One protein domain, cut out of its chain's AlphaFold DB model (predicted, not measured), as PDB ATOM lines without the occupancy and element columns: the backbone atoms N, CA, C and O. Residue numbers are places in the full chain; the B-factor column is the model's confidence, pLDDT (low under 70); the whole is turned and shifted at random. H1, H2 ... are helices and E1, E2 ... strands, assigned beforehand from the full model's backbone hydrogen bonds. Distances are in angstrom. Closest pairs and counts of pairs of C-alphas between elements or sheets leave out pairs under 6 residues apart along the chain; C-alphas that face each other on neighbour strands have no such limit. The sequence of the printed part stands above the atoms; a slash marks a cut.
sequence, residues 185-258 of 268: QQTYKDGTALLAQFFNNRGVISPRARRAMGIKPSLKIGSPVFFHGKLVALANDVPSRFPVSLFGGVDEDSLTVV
ATOM      1  N   GLN A 185     -35.501  -1.706 -12.273       78.69
ATOM      2  CA  GLN A 185     -36.448  -0.591 -12.360       78.69
ATOM      3  C   GLN A 185     -35.848   0.651 -13.039       78.69
ATOM      4  O   GLN A 185     -36.532   1.337 -13.790       78.69
ATOM      5  N   GLN A 186     -34.563   0.939 -12.813       79.12
ATOM      6  CA  GLN A 186     -33.872   2.053 -13.475       79.12
ATOM      7  C   GLN A 186     -33.495   1.729 -14.925       79.12
ATOM      8  O   GLN A 186     -33.410   2.624 -15.765       79.12
ATOM      9  N   THR A 187     -33.227   0.456 -15.216       80.25
ATOM     10  CA  THR A 187     -32.808   0.003 -16.550       80.25
ATOM     11  C   THR A 187     -34.000  -0.135 -17.494       80.25
ATOM     12  O   THR A 187     -33.885   0.170 -18.681       80.25
ATOM     13  N   TYR A 188     -35.154  -0.557 -16.976       80.19
ATOM     14  CA  TYR A 188     -36.356  -0.823 -17.754       80.19
ATOM     15  C   TYR A 188     -37.534  -0.026 -17.202       80.19
ATOM     16  O   TYR A 188     -37.882  -0.168 -16.034       80.19
ATOM     17  N   LYS A 189     -38.210   0.747 -18.065       76.00
ATOM     18  CA  LYS A 189     -39.397   1.538 -17.684       76.00
ATOM     19  C   LYS A 189     -40.489   0.689 -17.014       76.00
ATOM     20  O   LYS A 189     -41.136   1.158 -16.088       76.00
ATOM     21  N   ASP A 190     -40.619  -0.573 -17.429       79.19
ATOM     22  CA  ASP A 190     -41.608  -1.527 -16.908       79.19
ATOM     23  C   ASP A 190     -41.029  -2.500 -15.859       79.19
ATOM     24  O   ASP A 190     -41.649  -3.519 -15.537       79.19
ATOM     25  N   GLY A 191     -39.837  -2.224 -15.315       76.25
ATOM     26  CA  GLY A 191     -39.117  -3.138 -14.418       76.25
ATOM     27  C   GLY A 191     -39.928  -3.543 -13.183       76.25
ATOM     28  O   GLY A 191     -39.975  -4.719 -12.830       76.25
ATOM     29  N   THR A 192     -40.659  -2.606 -12.574       77.56
ATOM     30  CA  THR A 192     -41.510  -2.878 -11.402       77.56
ATOM     31  C   THR A 192     -42.655  -3.838 -11.730       77.56
ATOM     32  O   THR A 192     -42.934  -4.761 -10.964       77.56
ATOM     33  N   ALA A 193     -43.305  -3.657 -12.884       79.75
ATOM     34  CA  ALA A 193     -44.390  -4.528 -13.329       79.75
ATOM     35  C   ALA A 193     -43.873  -5.936 -13.658       79.75
ATOM     36  O   ALA A 193     -44.504  -6.924 -13.283       79.75
ATOM     37  N   LEU A 194     -42.698  -6.032 -14.285       83.75
ATOM     38  CA  LEU A 194     -42.028  -7.304 -14.548       83.75
ATOM     39  C   LEU A 194     -41.724  -8.068 -13.260       83.75
ATOM     40  O   LEU A 194     -42.036  -9.256 -13.160       83.75
ATOM     41  N   LEU A 195     -41.134  -7.395 -12.274       83.06
ATOM     42  CA  LEU A 195     -40.777  -8.016 -11.004       83.06
ATOM     43  C   LEU A 195     -42.028  -8.483 -10.260       83.06
ATOM     44  O   LEU A 195     -42.081  -9.613  -9.770       83.06
ATOM     45  N   ALA A 196     -43.080  -7.662 -10.263       81.56
ATOM     46  CA  ALA A 196     -44.353  -8.023  -9.662       81.56
ATOM     47  C   ALA A 196     -44.977  -9.251 -10.331       81.56
ATOM     48  O   ALA A 196     -45.407 -10.180  -9.644       81.56
ATOM     49  N   GLN A 197     -44.991  -9.292 -11.665       83.19
ATOM     50  CA  GLN A 197     -45.478 -10.447 -12.416       83.19
ATOM     51  C   GLN A 197     -44.650 -11.698 -12.123       83.19
ATOM     52  O   GLN A 197     -45.228 -12.760 -11.904       83.19
ATOM     53  N   PHE A 198     -43.322 -11.590 -12.062       85.44
ATOM     54  CA  PHE A 198     -42.446 -12.710 -11.726       85.44
ATOM     55  C   PHE A 198     -42.793 -13.317 -10.358       85.44
ATOM     56  O   PHE A 198     -43.084 -14.514 -10.271       85.44
ATOM     57  N   PHE A 199     -42.830 -12.501  -9.301       85.06
ATOM     58  CA  PHE A 199     -43.122 -12.976  -7.946       85.06
ATOM     59  C   PHE A 199     -44.554 -13.513  -7.813       85.06
ATOM     60  O   PHE A 199     -44.758 -14.581  -7.228       85.06
ATOM     61  N   ASN A 200     -45.537 -12.843  -8.422       82.25
ATOM     62  CA  ASN A 200     -46.930 -13.295  -8.417       82.25
ATOM     63  C   ASN A 200     -47.100 -14.637  -9.140       82.25
ATOM     64  O   ASN A 200     -47.685 -15.564  -8.578       82.25
ATOM     65  N   ASN A 201     -46.522 -14.783 -10.337       82.62
ATOM     66  CA  ASN A 201     -46.581 -16.019 -11.124       82.62
ATOM     67  C   ASN A 201     -45.884 -17.190 -10.419       82.62
ATOM     68  O   ASN A 201     -46.253 -18.348 -10.616       82.62
ATOM     69  N   ARG A 202     -44.894 -16.901  -9.566       83.25
ATOM     70  CA  ARG A 202     -44.189 -17.900  -8.753       83.25
ATOM     71  C   ARG A 202     -44.829 -18.145  -7.381       83.25
ATOM     72  O   ARG A 202     -44.320 -18.956  -6.602       83.25
ATOM     73  N   GLY A 203     -45.965 -17.507  -7.093       78.38
ATOM     74  CA  GLY A 203     -46.750 -17.726  -5.879       78.38
ATOM     75  C   GLY A 203     -46.177 -17.065  -4.625       78.38
ATOM     76  O   GLY A 203     -46.473 -17.516  -3.514       78.38
ATOM     77  N   VAL A 204     -45.387 -16.001  -4.780       81.62
ATOM     78  CA  VAL A 204     -44.900 -15.149  -3.684       81.62
ATOM     79  C   VAL A 204     -45.962 -14.102  -3.352       81.62
ATOM     80  O   VAL A 204     -45.815 -12.905  -3.564       81.62
ATOM     81  N   ILE A 205     -47.092 -14.586  -2.855       79.88
ATOM     82  CA  ILE A 205     -48.230 -13.778  -2.418       79.88
ATOM     83  C   ILE A 205     -48.759 -14.333  -1.099       79.88
ATOM     84  O   ILE A 205     -48.381 -15.426  -0.665       79.88
ATOM     85  N   SER A 206     -49.660 -13.596  -0.447       77.56
ATOM     86  CA  SER A 206     -50.227 -14.044   0.827       77.56
ATOM     87  C   SER A 206     -50.877 -15.439   0.707       77.56
ATOM     88  O   SER A 206     -51.508 -15.747  -0.310       77.56
ATOM     89  N   PRO A 207     -50.812 -16.296   1.747       80.06
ATOM     90  CA  PRO A 207     -51.439 -17.621   1.715       80.06
ATOM     91  C   PRO A 207     -52.946 -17.594   1.430       80.06
ATOM     92  O   PRO A 207     -53.490 -18.568   0.911       80.06
ATOM     93  N   ARG A 208     -53.622 -16.494   1.789       79.50
ATOM     94  CA  ARG A 208     -55.042 -16.269   1.495       79.50
ATOM     95  C   ARG A 208     -55.259 -15.998   0.005       79.50
ATOM     96  O   ARG A 208     -56.128 -16.630  -0.587       79.50
ATOM     97  N   ALA A 209     -54.439 -15.137  -0.598       76.06
ATOM     98  CA  ALA A 209     -54.489 -14.859  -2.033       76.06
ATOM     99  C   ALA A 209     -54.154 -16.108  -2.866       76.06
ATOM    100  O   ALA A 209     -54.883 -16.420  -3.802       76.06
ATOM    101  N   ARG A 210     -53.144 -16.898  -2.466       79.31
ATOM    102  CA  ARG A 210     -52.816 -18.175  -3.132       79.31
ATOM    103  C   ARG A 210     -54.006 -19.122  -3.212       79.31
ATOM    104  O   ARG A 210     -54.264 -19.686  -4.267       79.31
ATOM    105  N   ARG A 211     -54.729 -19.285  -2.098       79.25
ATOM    106  CA  ARG A 211     -55.914 -20.150  -2.032       79.25
ATOM    107  C   ARG A 211     -57.050 -19.629  -2.908       79.25
ATOM    108  O   ARG A 211     -57.657 -20.421  -3.612       79.25
ATOM    109  N   ALA A 212     -57.294 -18.320  -2.894       79.62
ATOM    110  CA  ALA A 212     -58.331 -17.703  -3.719       79.62
ATOM    111  C   ALA A 212     -58.027 -17.792  -5.227       79.62
ATOM    112  O   ALA A 212     -58.943 -17.953  -6.022       79.62
ATOM    113  N   MET A 213     -56.750 -17.713  -5.614       75.62
ATOM    114  CA  MET A 213     -56.312 -17.731  -7.015       75.62
ATOM    115  C   MET A 213     -55.879 -19.119  -7.517       75.62
ATOM    116  O   MET A 213     -55.510 -19.259  -8.677       75.62
ATOM    117  N   GLY A 214     -55.846 -20.141  -6.655       77.25
ATOM    118  CA  GLY A 214     -55.355 -21.479  -7.009       77.25
ATOM    119  C   GLY A 214     -53.854 -21.555  -7.342       77.25
ATOM    120  O   GLY A 214     -53.410 -22.525  -7.955       77.25
ATOM    121  N   ILE A 215     -53.053 -20.559  -6.948       77.50
ATOM    122  CA  ILE A 215     -51.625 -20.477  -7.299       77.50
ATOM    123  C   ILE A 215     -50.783 -21.284  -6.302       77.50
ATOM    124  O   ILE A 215     -50.787 -21.016  -5.097       77.50
ATOM    125  N   LYS A 216     -49.996 -22.240  -6.811       80.25
ATOM    126  CA  LYS A 216     -49.018 -23.001  -6.018       80.25
ATOM    127  C   LYS A 216     -47.672 -22.262  -5.946       80.25
ATOM    128  O   LYS A 216     -47.213 -21.756  -6.971       80.25
ATOM    129  N   PRO A 217     -47.013 -22.214  -4.773       82.25
ATOM    130  CA  PRO A 217     -45.672 -21.650  -4.668       82.25
ATOM    131  C   PRO A 217     -44.688 -22.487  -5.488       82.25
ATOM    132  O   PRO A 217     -44.617 -23.705  -5.334       82.25
ATOM    133  N   SER A 218     -43.952 -21.826  -6.375       84.44
ATOM    134  CA  SER A 218     -42.996 -22.462  -7.289       84.44
ATOM    135  C   SER A 218     -41.657 -21.728  -7.376       84.44
ATOM    136  O   SER A 218     -40.763 -22.192  -8.087       84.44
ATOM    137  N   LEU A 219     -41.497 -20.610  -6.656       88.12
ATOM    138  CA  LEU A 219     -40.213 -19.927  -6.557       88.12
ATOM    139  C   LEU A 219     -39.199 -20.812  -5.825       88.12
ATOM    140  O   LEU A 219     -39.472 -21.336  -4.745       88.12
ATOM    141  N   LYS A 220     -38.021 -20.952  -6.423       91.00
ATOM    142  CA  LYS A 220     -36.852 -21.620  -5.844       91.00
ATOM    143  C   LYS A 220     -35.617 -20.748  -6.042       91.00
ATOM    144  O   LYS A 220     -35.576 -19.955  -6.985       91.00
ATOM    145  N   ILE A 221     -34.593 -20.953  -5.222       92.06
ATOM    146  CA  ILE A 221     -33.285 -20.320  -5.431       92.06
ATOM    147  C   ILE A 221     -32.762 -20.692  -6.827       92.06
ATOM    148  O   ILE A 221     -32.867 -21.842  -7.261       92.06
ATOM    149  N   GLY A 222     -32.247 -19.699  -7.543       91.12
ATOM    150  CA  GLY A 222     -31.795 -19.790  -8.926       91.12
ATOM    151  C   GLY A 222     -32.911 -19.684  -9.970       91.12
ATOM    152  O   GLY A 222     -32.642 -19.898 -11.147       91.12
ATOM    153  N   SER A 223     -34.161 -19.385  -9.583       91.44
ATOM    154  CA  SER A 223     -35.252 -19.221 -10.563       91.44
ATOM    155  C   SER A 223     -34.965 -18.027 -11.475       91.44
ATOM    156  O   SER A 223     -34.705 -16.941 -10.952       91.44
ATOM    157  N   PRO A 224     -35.023 -18.191 -12.807       90.88
ATOM    158  CA  PRO A 224     -34.663 -17.120 -13.721       90.88
ATOM    159  C   PRO A 224     -35.771 -16.083 -13.890       90.88
ATOM    160  O   PRO A 224     -36.955 -16.405 -14.007       90.88
ATOM    161  N   VAL A 225     -35.349 -14.822 -13.938       89.12
ATOM    162  CA  VAL A 225     -36.161 -13.657 -14.283       89.12
ATOM    163  C   VAL A 225     -35.834 -13.270 -15.721       89.12
ATOM    164  O   VAL A 225     -34.669 -13.032 -16.058       89.12
ATOM    165  N   PHE A 226     -36.862 -13.183 -16.564       87.81
ATOM    166  CA  PHE A 226     -36.712 -12.875 -17.983       87.81
ATOM    167  C   PHE A 226     -37.352 -11.536 -18.341       87.81
ATOM    168  O   PHE A 226     -38.490 -11.281 -17.955       87.81
ATOM    169  N   PHE A 227     -36.674 -10.739 -19.167       84.56
ATOM    170  CA  PHE A 227     -37.246  -9.560 -19.822       84.56
ATOM    171  C   PHE A 227     -37.062  -9.664 -21.332       84.56
ATOM    172  O   PHE A 227     -35.966  -9.944 -21.811       84.56
ATOM    173  N   HIS A 228     -38.149  -9.499 -22.090       80.31
ATOM    174  CA  HIS A 228     -38.171  -9.664 -23.551       80.31
ATOM    175  C   HIS A 228     -37.497 -10.951 -24.078       80.31
ATOM    176  O   HIS A 228     -36.981 -10.971 -25.192       80.31
ATOM    177  N   GLY A 229     -37.535 -12.046 -23.308       80.00
ATOM    178  CA  GLY A 229     -36.911 -13.319 -23.695       80.00
ATOM    179  C   GLY A 229     -35.414 -13.420 -23.403       80.00
ATOM    180  O   GLY A 229     -34.792 -14.378 -23.842       80.00
ATOM    181  N   LYS A 230     -34.841 -12.461 -22.667       87.00
ATOM    182  CA  LYS A 230     -33.454 -12.500 -22.192       87.00
ATOM    183  C   LYS A 230     -33.400 -12.673 -20.681       87.00
ATOM    184  O   LYS A 230     -34.257 -12.156 -19.966       87.00
ATOM    185  N   LEU A 231     -32.392 -13.388 -20.199       88.62
ATOM    186  CA  LEU A 231     -32.107 -13.562 -18.782       88.62
ATOM    187  C   LEU A 231     -31.612 -12.244 -18.187       88.62
ATOM    188  O   LEU A 231     -30.658 -11.655 -18.685       88.62
ATOM    189  N   VAL A 232     -32.243 -11.819 -17.100       88.88
ATOM    190  CA  VAL A 232     -31.966 -10.543 -16.433       88.88
ATOM    191  C   VAL A 232     -31.439 -10.751 -15.014       88.88
ATOM    192  O   VAL A 232     -30.516 -10.063 -14.590       88.88
ATOM    193  N   ALA A 233     -32.007 -11.703 -14.277       89.75
ATOM    194  CA  ALA A 233     -31.618 -11.998 -12.902       89.75
ATOM    195  C   ALA A 233     -31.934 -13.453 -12.537       89.75
ATOM    196  O   ALA A 233     -32.705 -14.123 -13.229       89.75
ATOM    197  N   LEU A 234     -31.366 -13.925 -11.430       91.44
ATOM    198  CA  LEU A 234     -31.728 -15.184 -10.774       91.44
ATOM    199  C   LEU A 234     -32.191 -14.894  -9.344       91.44
ATOM    200  O   LEU A 234     -31.588 -14.074  -8.662       91.44
ATOM    201  N   ALA A 235     -33.226 -15.582  -8.866       91.88
ATOM    202  CA  ALA A 235     -33.688 -15.430  -7.485       91.88
ATOM    203  C   ALA A 235     -32.652 -15.971  -6.488       91.88
ATOM    204  O   ALA A 235     -32.338 -17.160  -6.533       91.88
ATOM    205  N   ASN A 236     -32.128 -15.128  -5.599       91.94
ATOM    206  CA  ASN A 236     -31.136 -15.526  -4.593       91.94
ATOM    207  C   ASN A 236     -31.775 -16.061  -3.305       91.94
ATOM    208  O   ASN A 236     -31.173 -16.893  -2.627       91.94
ATOM    209  N   ASP A 237     -33.018 -15.662  -3.049       88.94
ATOM    210  CA  ASP A 237     -33.809 -16.034  -1.890       88.94
ATOM    211  C   ASP A 237     -35.266 -16.312  -2.297       88.94
ATOM    212  O   ASP A 237     -35.734 -15.931  -3.378       88.94
ATOM    213  N   VAL A 238     -35.991 -17.021  -1.434       86.81
ATOM    214  CA  VAL A 238     -37.419 -17.310  -1.583       86.81
ATOM    215  C   VAL A 238     -38.175 -16.544  -0.499       86.81
ATOM    216  O   VAL A 238     -38.421 -17.084   0.584       86.81
ATOM    217  N   PRO A 239     -38.571 -15.289  -0.768       82.12
ATOM    218  CA  PRO A 239     -39.223 -14.471   0.237       82.12
ATOM    219  C   PRO A 239     -40.573 -15.072   0.648       82.12
ATOM    220  O   PRO A 239     -41.354 -15.579  -0.161       82.12
ATOM    221  N   SER A 240     -40.869 -15.001   1.947       74.12
ATOM    222  CA  SER A 240     -42.122 -15.522   2.517       74.12
ATOM    223  C   SER A 240     -43.351 -14.665   2.178       74.12
ATOM    224  O   SER A 240     -44.494 -15.112   2.321       74.12
ATOM    225  N   ARG A 241     -43.121 -13.422   1.741       74.25
ATOM    226  CA  ARG A 241     -44.123 -12.416   1.375       74.25
ATOM    227  C   ARG A 241     -43.661 -11.680   0.124       74.25
ATOM    228  O   ARG A 241     -42.489 -11.731  -0.222       74.25
ATOM    229  N   PHE A 242     -44.587 -10.994  -0.536       79.56
ATOM    230  CA  PHE A 242     -44.255 -10.179  -1.697       79.56
ATOM    231  C   PHE A 242     -43.237  -9.088  -1.295       79.56
ATOM    232  O   PHE A 242     -43.514  -8.363  -0.335       79.56
ATOM    233  N   PRO A 243     -42.073  -8.997  -1.963       78.31
ATOM    234  CA  PRO A 243     -41.015  -8.061  -1.594       78.31
ATOM    235  C   PRO A 243     -41.398  -6.643  -2.035       78.31
ATOM    236  O   PRO A 243     -41.499  -6.361  -3.225       78.31
ATOM    237  N   VAL A 244     -41.653  -5.753  -1.073       76.44
ATOM    238  CA  VAL A 244     -42.049  -4.358  -1.327       76.44
ATOM    239  C   VAL A 244     -40.934  -3.432  -0.860       76.44
ATOM    240  O   VAL A 244     -40.494  -3.534   0.282       76.44
ATOM    241  N   SER A 245     -40.513  -2.513  -1.725       73.06
ATOM    242  CA  SER A 245     -39.530  -1.484  -1.378       73.06
ATOM    243  C   SER A 245     -40.158  -0.370  -0.535       73.06
ATOM    244  O   SER A 245     -41.307   0.023  -0.760       73.06
ATOM    245  N   LEU A 246     -39.372   0.201   0.386       60.41
ATOM    246  CA  LEU A 246     -39.734   1.368   1.204       60.41
ATOM    247  C   LEU A 246     -40.165   2.590   0.372       60.41
ATOM    248  O   LEU A 246     -40.962   3.395   0.844       60.41
ATOM    249  N   PHE A 247     -39.678   2.713  -0.864       63.12
ATOM    250  CA  PHE A 247     -39.954   3.853  -1.747       63.12
ATOM    251  C   PHE A 247     -41.101   3.608  -2.739       63.12
ATOM    252  O   PHE A 247     -41.319   4.411  -3.642       63.12
ATOM    253  N   GLY A 248     -41.856   2.518  -2.560       59.09
ATOM    254  CA  GLY A 248     -42.897   2.102  -3.494       59.09
ATOM    255  C   GLY A 248     -42.292   1.380  -4.696       59.09
ATOM    256  O   GLY A 248     -41.628   1.966  -5.541       59.09
ATOM    257  N   GLY A 249     -42.510   0.071  -4.769       71.75
ATOM    258  CA  GLY A 249     -41.955  -0.775  -5.820       71.75
ATOM    259  C   GLY A 249     -41.738  -2.199  -5.332       71.75
ATOM    260  O   GLY A 249     -42.092  -2.535  -4.202       71.75
ATOM    261  N   VAL A 250     -41.153  -3.029  -6.192       76.56
ATOM    262  CA  VAL A 250     -40.787  -4.408  -5.852       76.56
ATOM    263  C   VAL A 250     -39.315  -4.443  -5.500       76.56
ATOM    264  O   VAL A 250     -38.493  -3.995  -6.294       76.56
ATOM    265  N   ASP A 251     -38.992  -4.941  -4.316       79.56
ATOM    266  CA  ASP A 251     -37.606  -4.987  -3.869       79.56
ATOM    267  C   ASP A 251     -36.789  -6.021  -4.674       79.56
ATOM    268  O   ASP A 251     -37.282  -7.103  -5.011       79.56
ATOM    269  N   GLU A 252     -35.559  -5.647  -5.030       82.25
ATOM    270  CA  GLU A 252     -34.627  -6.447  -5.835       82.25
ATOM    271  C   GLU A 252     -33.648  -7.246  -4.964       82.25
ATOM    272  O   GLU A 252     -32.943  -8.096  -5.499       82.25
ATOM    273  N   ASP A 253     -33.641  -7.052  -3.641       83.25
ATOM    274  CA  ASP A 253     -32.710  -7.719  -2.714       83.25
ATOM    275  C   ASP A 253     -32.777  -9.256  -2.783       83.25
ATOM    276  O   ASP A 253     -31.771  -9.948  -2.609       83.25
ATOM    277  N   SER A 254     -33.954  -9.807  -3.112       83.56
ATOM    278  CA  SER A 254     -34.166 -11.249  -3.324       83.56
ATOM    279  C   SER A 254     -33.676 -11.762  -4.692       83.56
ATOM    280  O   SER A 254     -33.932 -12.917  -5.058       83.56
ATOM    281  N   LEU A 255     -33.008 -10.924  -5.487       88.12
ATOM    282  CA  LEU A 255     -32.530 -11.237  -6.827       88.12
ATOM    283  C   LEU A 255     -31.043 -10.909  -6.973       88.12
ATOM    284  O   LEU A 255     -30.561  -9.845  -6.606       88.12
ATOM    285  N   THR A 256     -30.322 -11.804  -7.635       88.06
ATOM    286  CA  THR A 256     -28.990 -11.519  -8.159       88.06
ATOM    287  C   THR A 256     -29.111 -11.137  -9.631       88.06
ATOM    288  O   THR A 256     -29.388 -11.982 -10.491       88.06
ATOM    289  N   VAL A 257     -28.918  -9.852  -9.927       86.62
ATOM    290  CA  VAL A 257     -28.985  -9.298 -11.288       86.62
ATOM    291  C   VAL A 257     -27.735  -9.671 -12.083       86.62
ATOM    292  O   VAL A 257     -26.610  -9.533 -11.601       86.62
ATOM    293  N   VAL A 258     -27.917 -10.127 -13.324       83.38
ATOM    294  CA  VAL A 258     -26.800 -10.470 -14.209       83.38
ATOM    295  C   VAL A 258     -26.241  -9.192 -14.820       83.38
ATOM    296  O   VAL A 258     -26.855  -8.577 -15.688       83.38
TER     297      VAL A 258
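This is residues 185 to 258 of the 268 residues of an uncharacterized protein of Elusimicrobia bacterium (UniProt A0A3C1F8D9). A small antiparallel sheet of three strands has one helix, H1, slantwise over its edge strand E1, while a second, short helix, H2, sits off to one end of the domain, away from the sheet. A long loop, residues 236 to 254, leaves the sheet after E2 and folds back to enter it again as E3. The printed part has 74 residues, with two named helices and three named strands in the order H1, H2, E1, E2, E3, and the sheet runs E1, E2, E3. Under half of the residues are in named elements, and the class of these is mixed, helices and strands. The whole is compact, with a radius of gyration of the C-alphas of 11.9 A and spans of 34 by 26 by 20 A.

E1, residues 224 to 227, E2, residues 230 to 235, and E3, residues 255 to 257, form a meander, each strand the antiparallel neighbour of the one before. E1 and E2 are a hairpin, their directions at 143 degrees, with N 225 and O 233 within hydrogen-bond range at 2.8 A and N 230 and O 227 at 2.9 A. E2 and E3 are a hairpin too, also at 143 degrees, with N 256 and O 234 within range at 2.8 A. H1, residues 191 to 201, is on the sheet at a height over the sheet of 8.4 A, with the local plane only just fixed, by 6 C-alphas. It lies over E1 and runs slantwise to the strands, at 35 degrees to E1 on the local plane. The closest C-alphas of H1 and E1 are those of Phe 198 and Val 225, 6.9 A apart. H2, residues 207 to 213, is not on the sheet, and it is apart from H1, E2 and E3. In H1 and H2 every O i to N i+4 pair is within hydrogen-bond range.

E2 is 15.0 A long from first to last C-alpha, E1 10.1 A and E3 6.0 A. H1 is 15.2 A long and begins at C-alpha 191, (-39.117, -3.138, -14.418). H2 is 10.0 A long and ends at C-alpha 213, (-56.312, -17.731, -7.015). E3 ends at C-alpha 257, (-28.985, -9.298, -11.288).

The two C-alphas farthest apart are those of Ala 212 and Val 258, 34.0 A. The printed part has no cut. The link from E2 to E3 is long, with 19 residues. The mean pLDDT of the printed part is 81.6, and residues 246 to 248, in that link, are under 70.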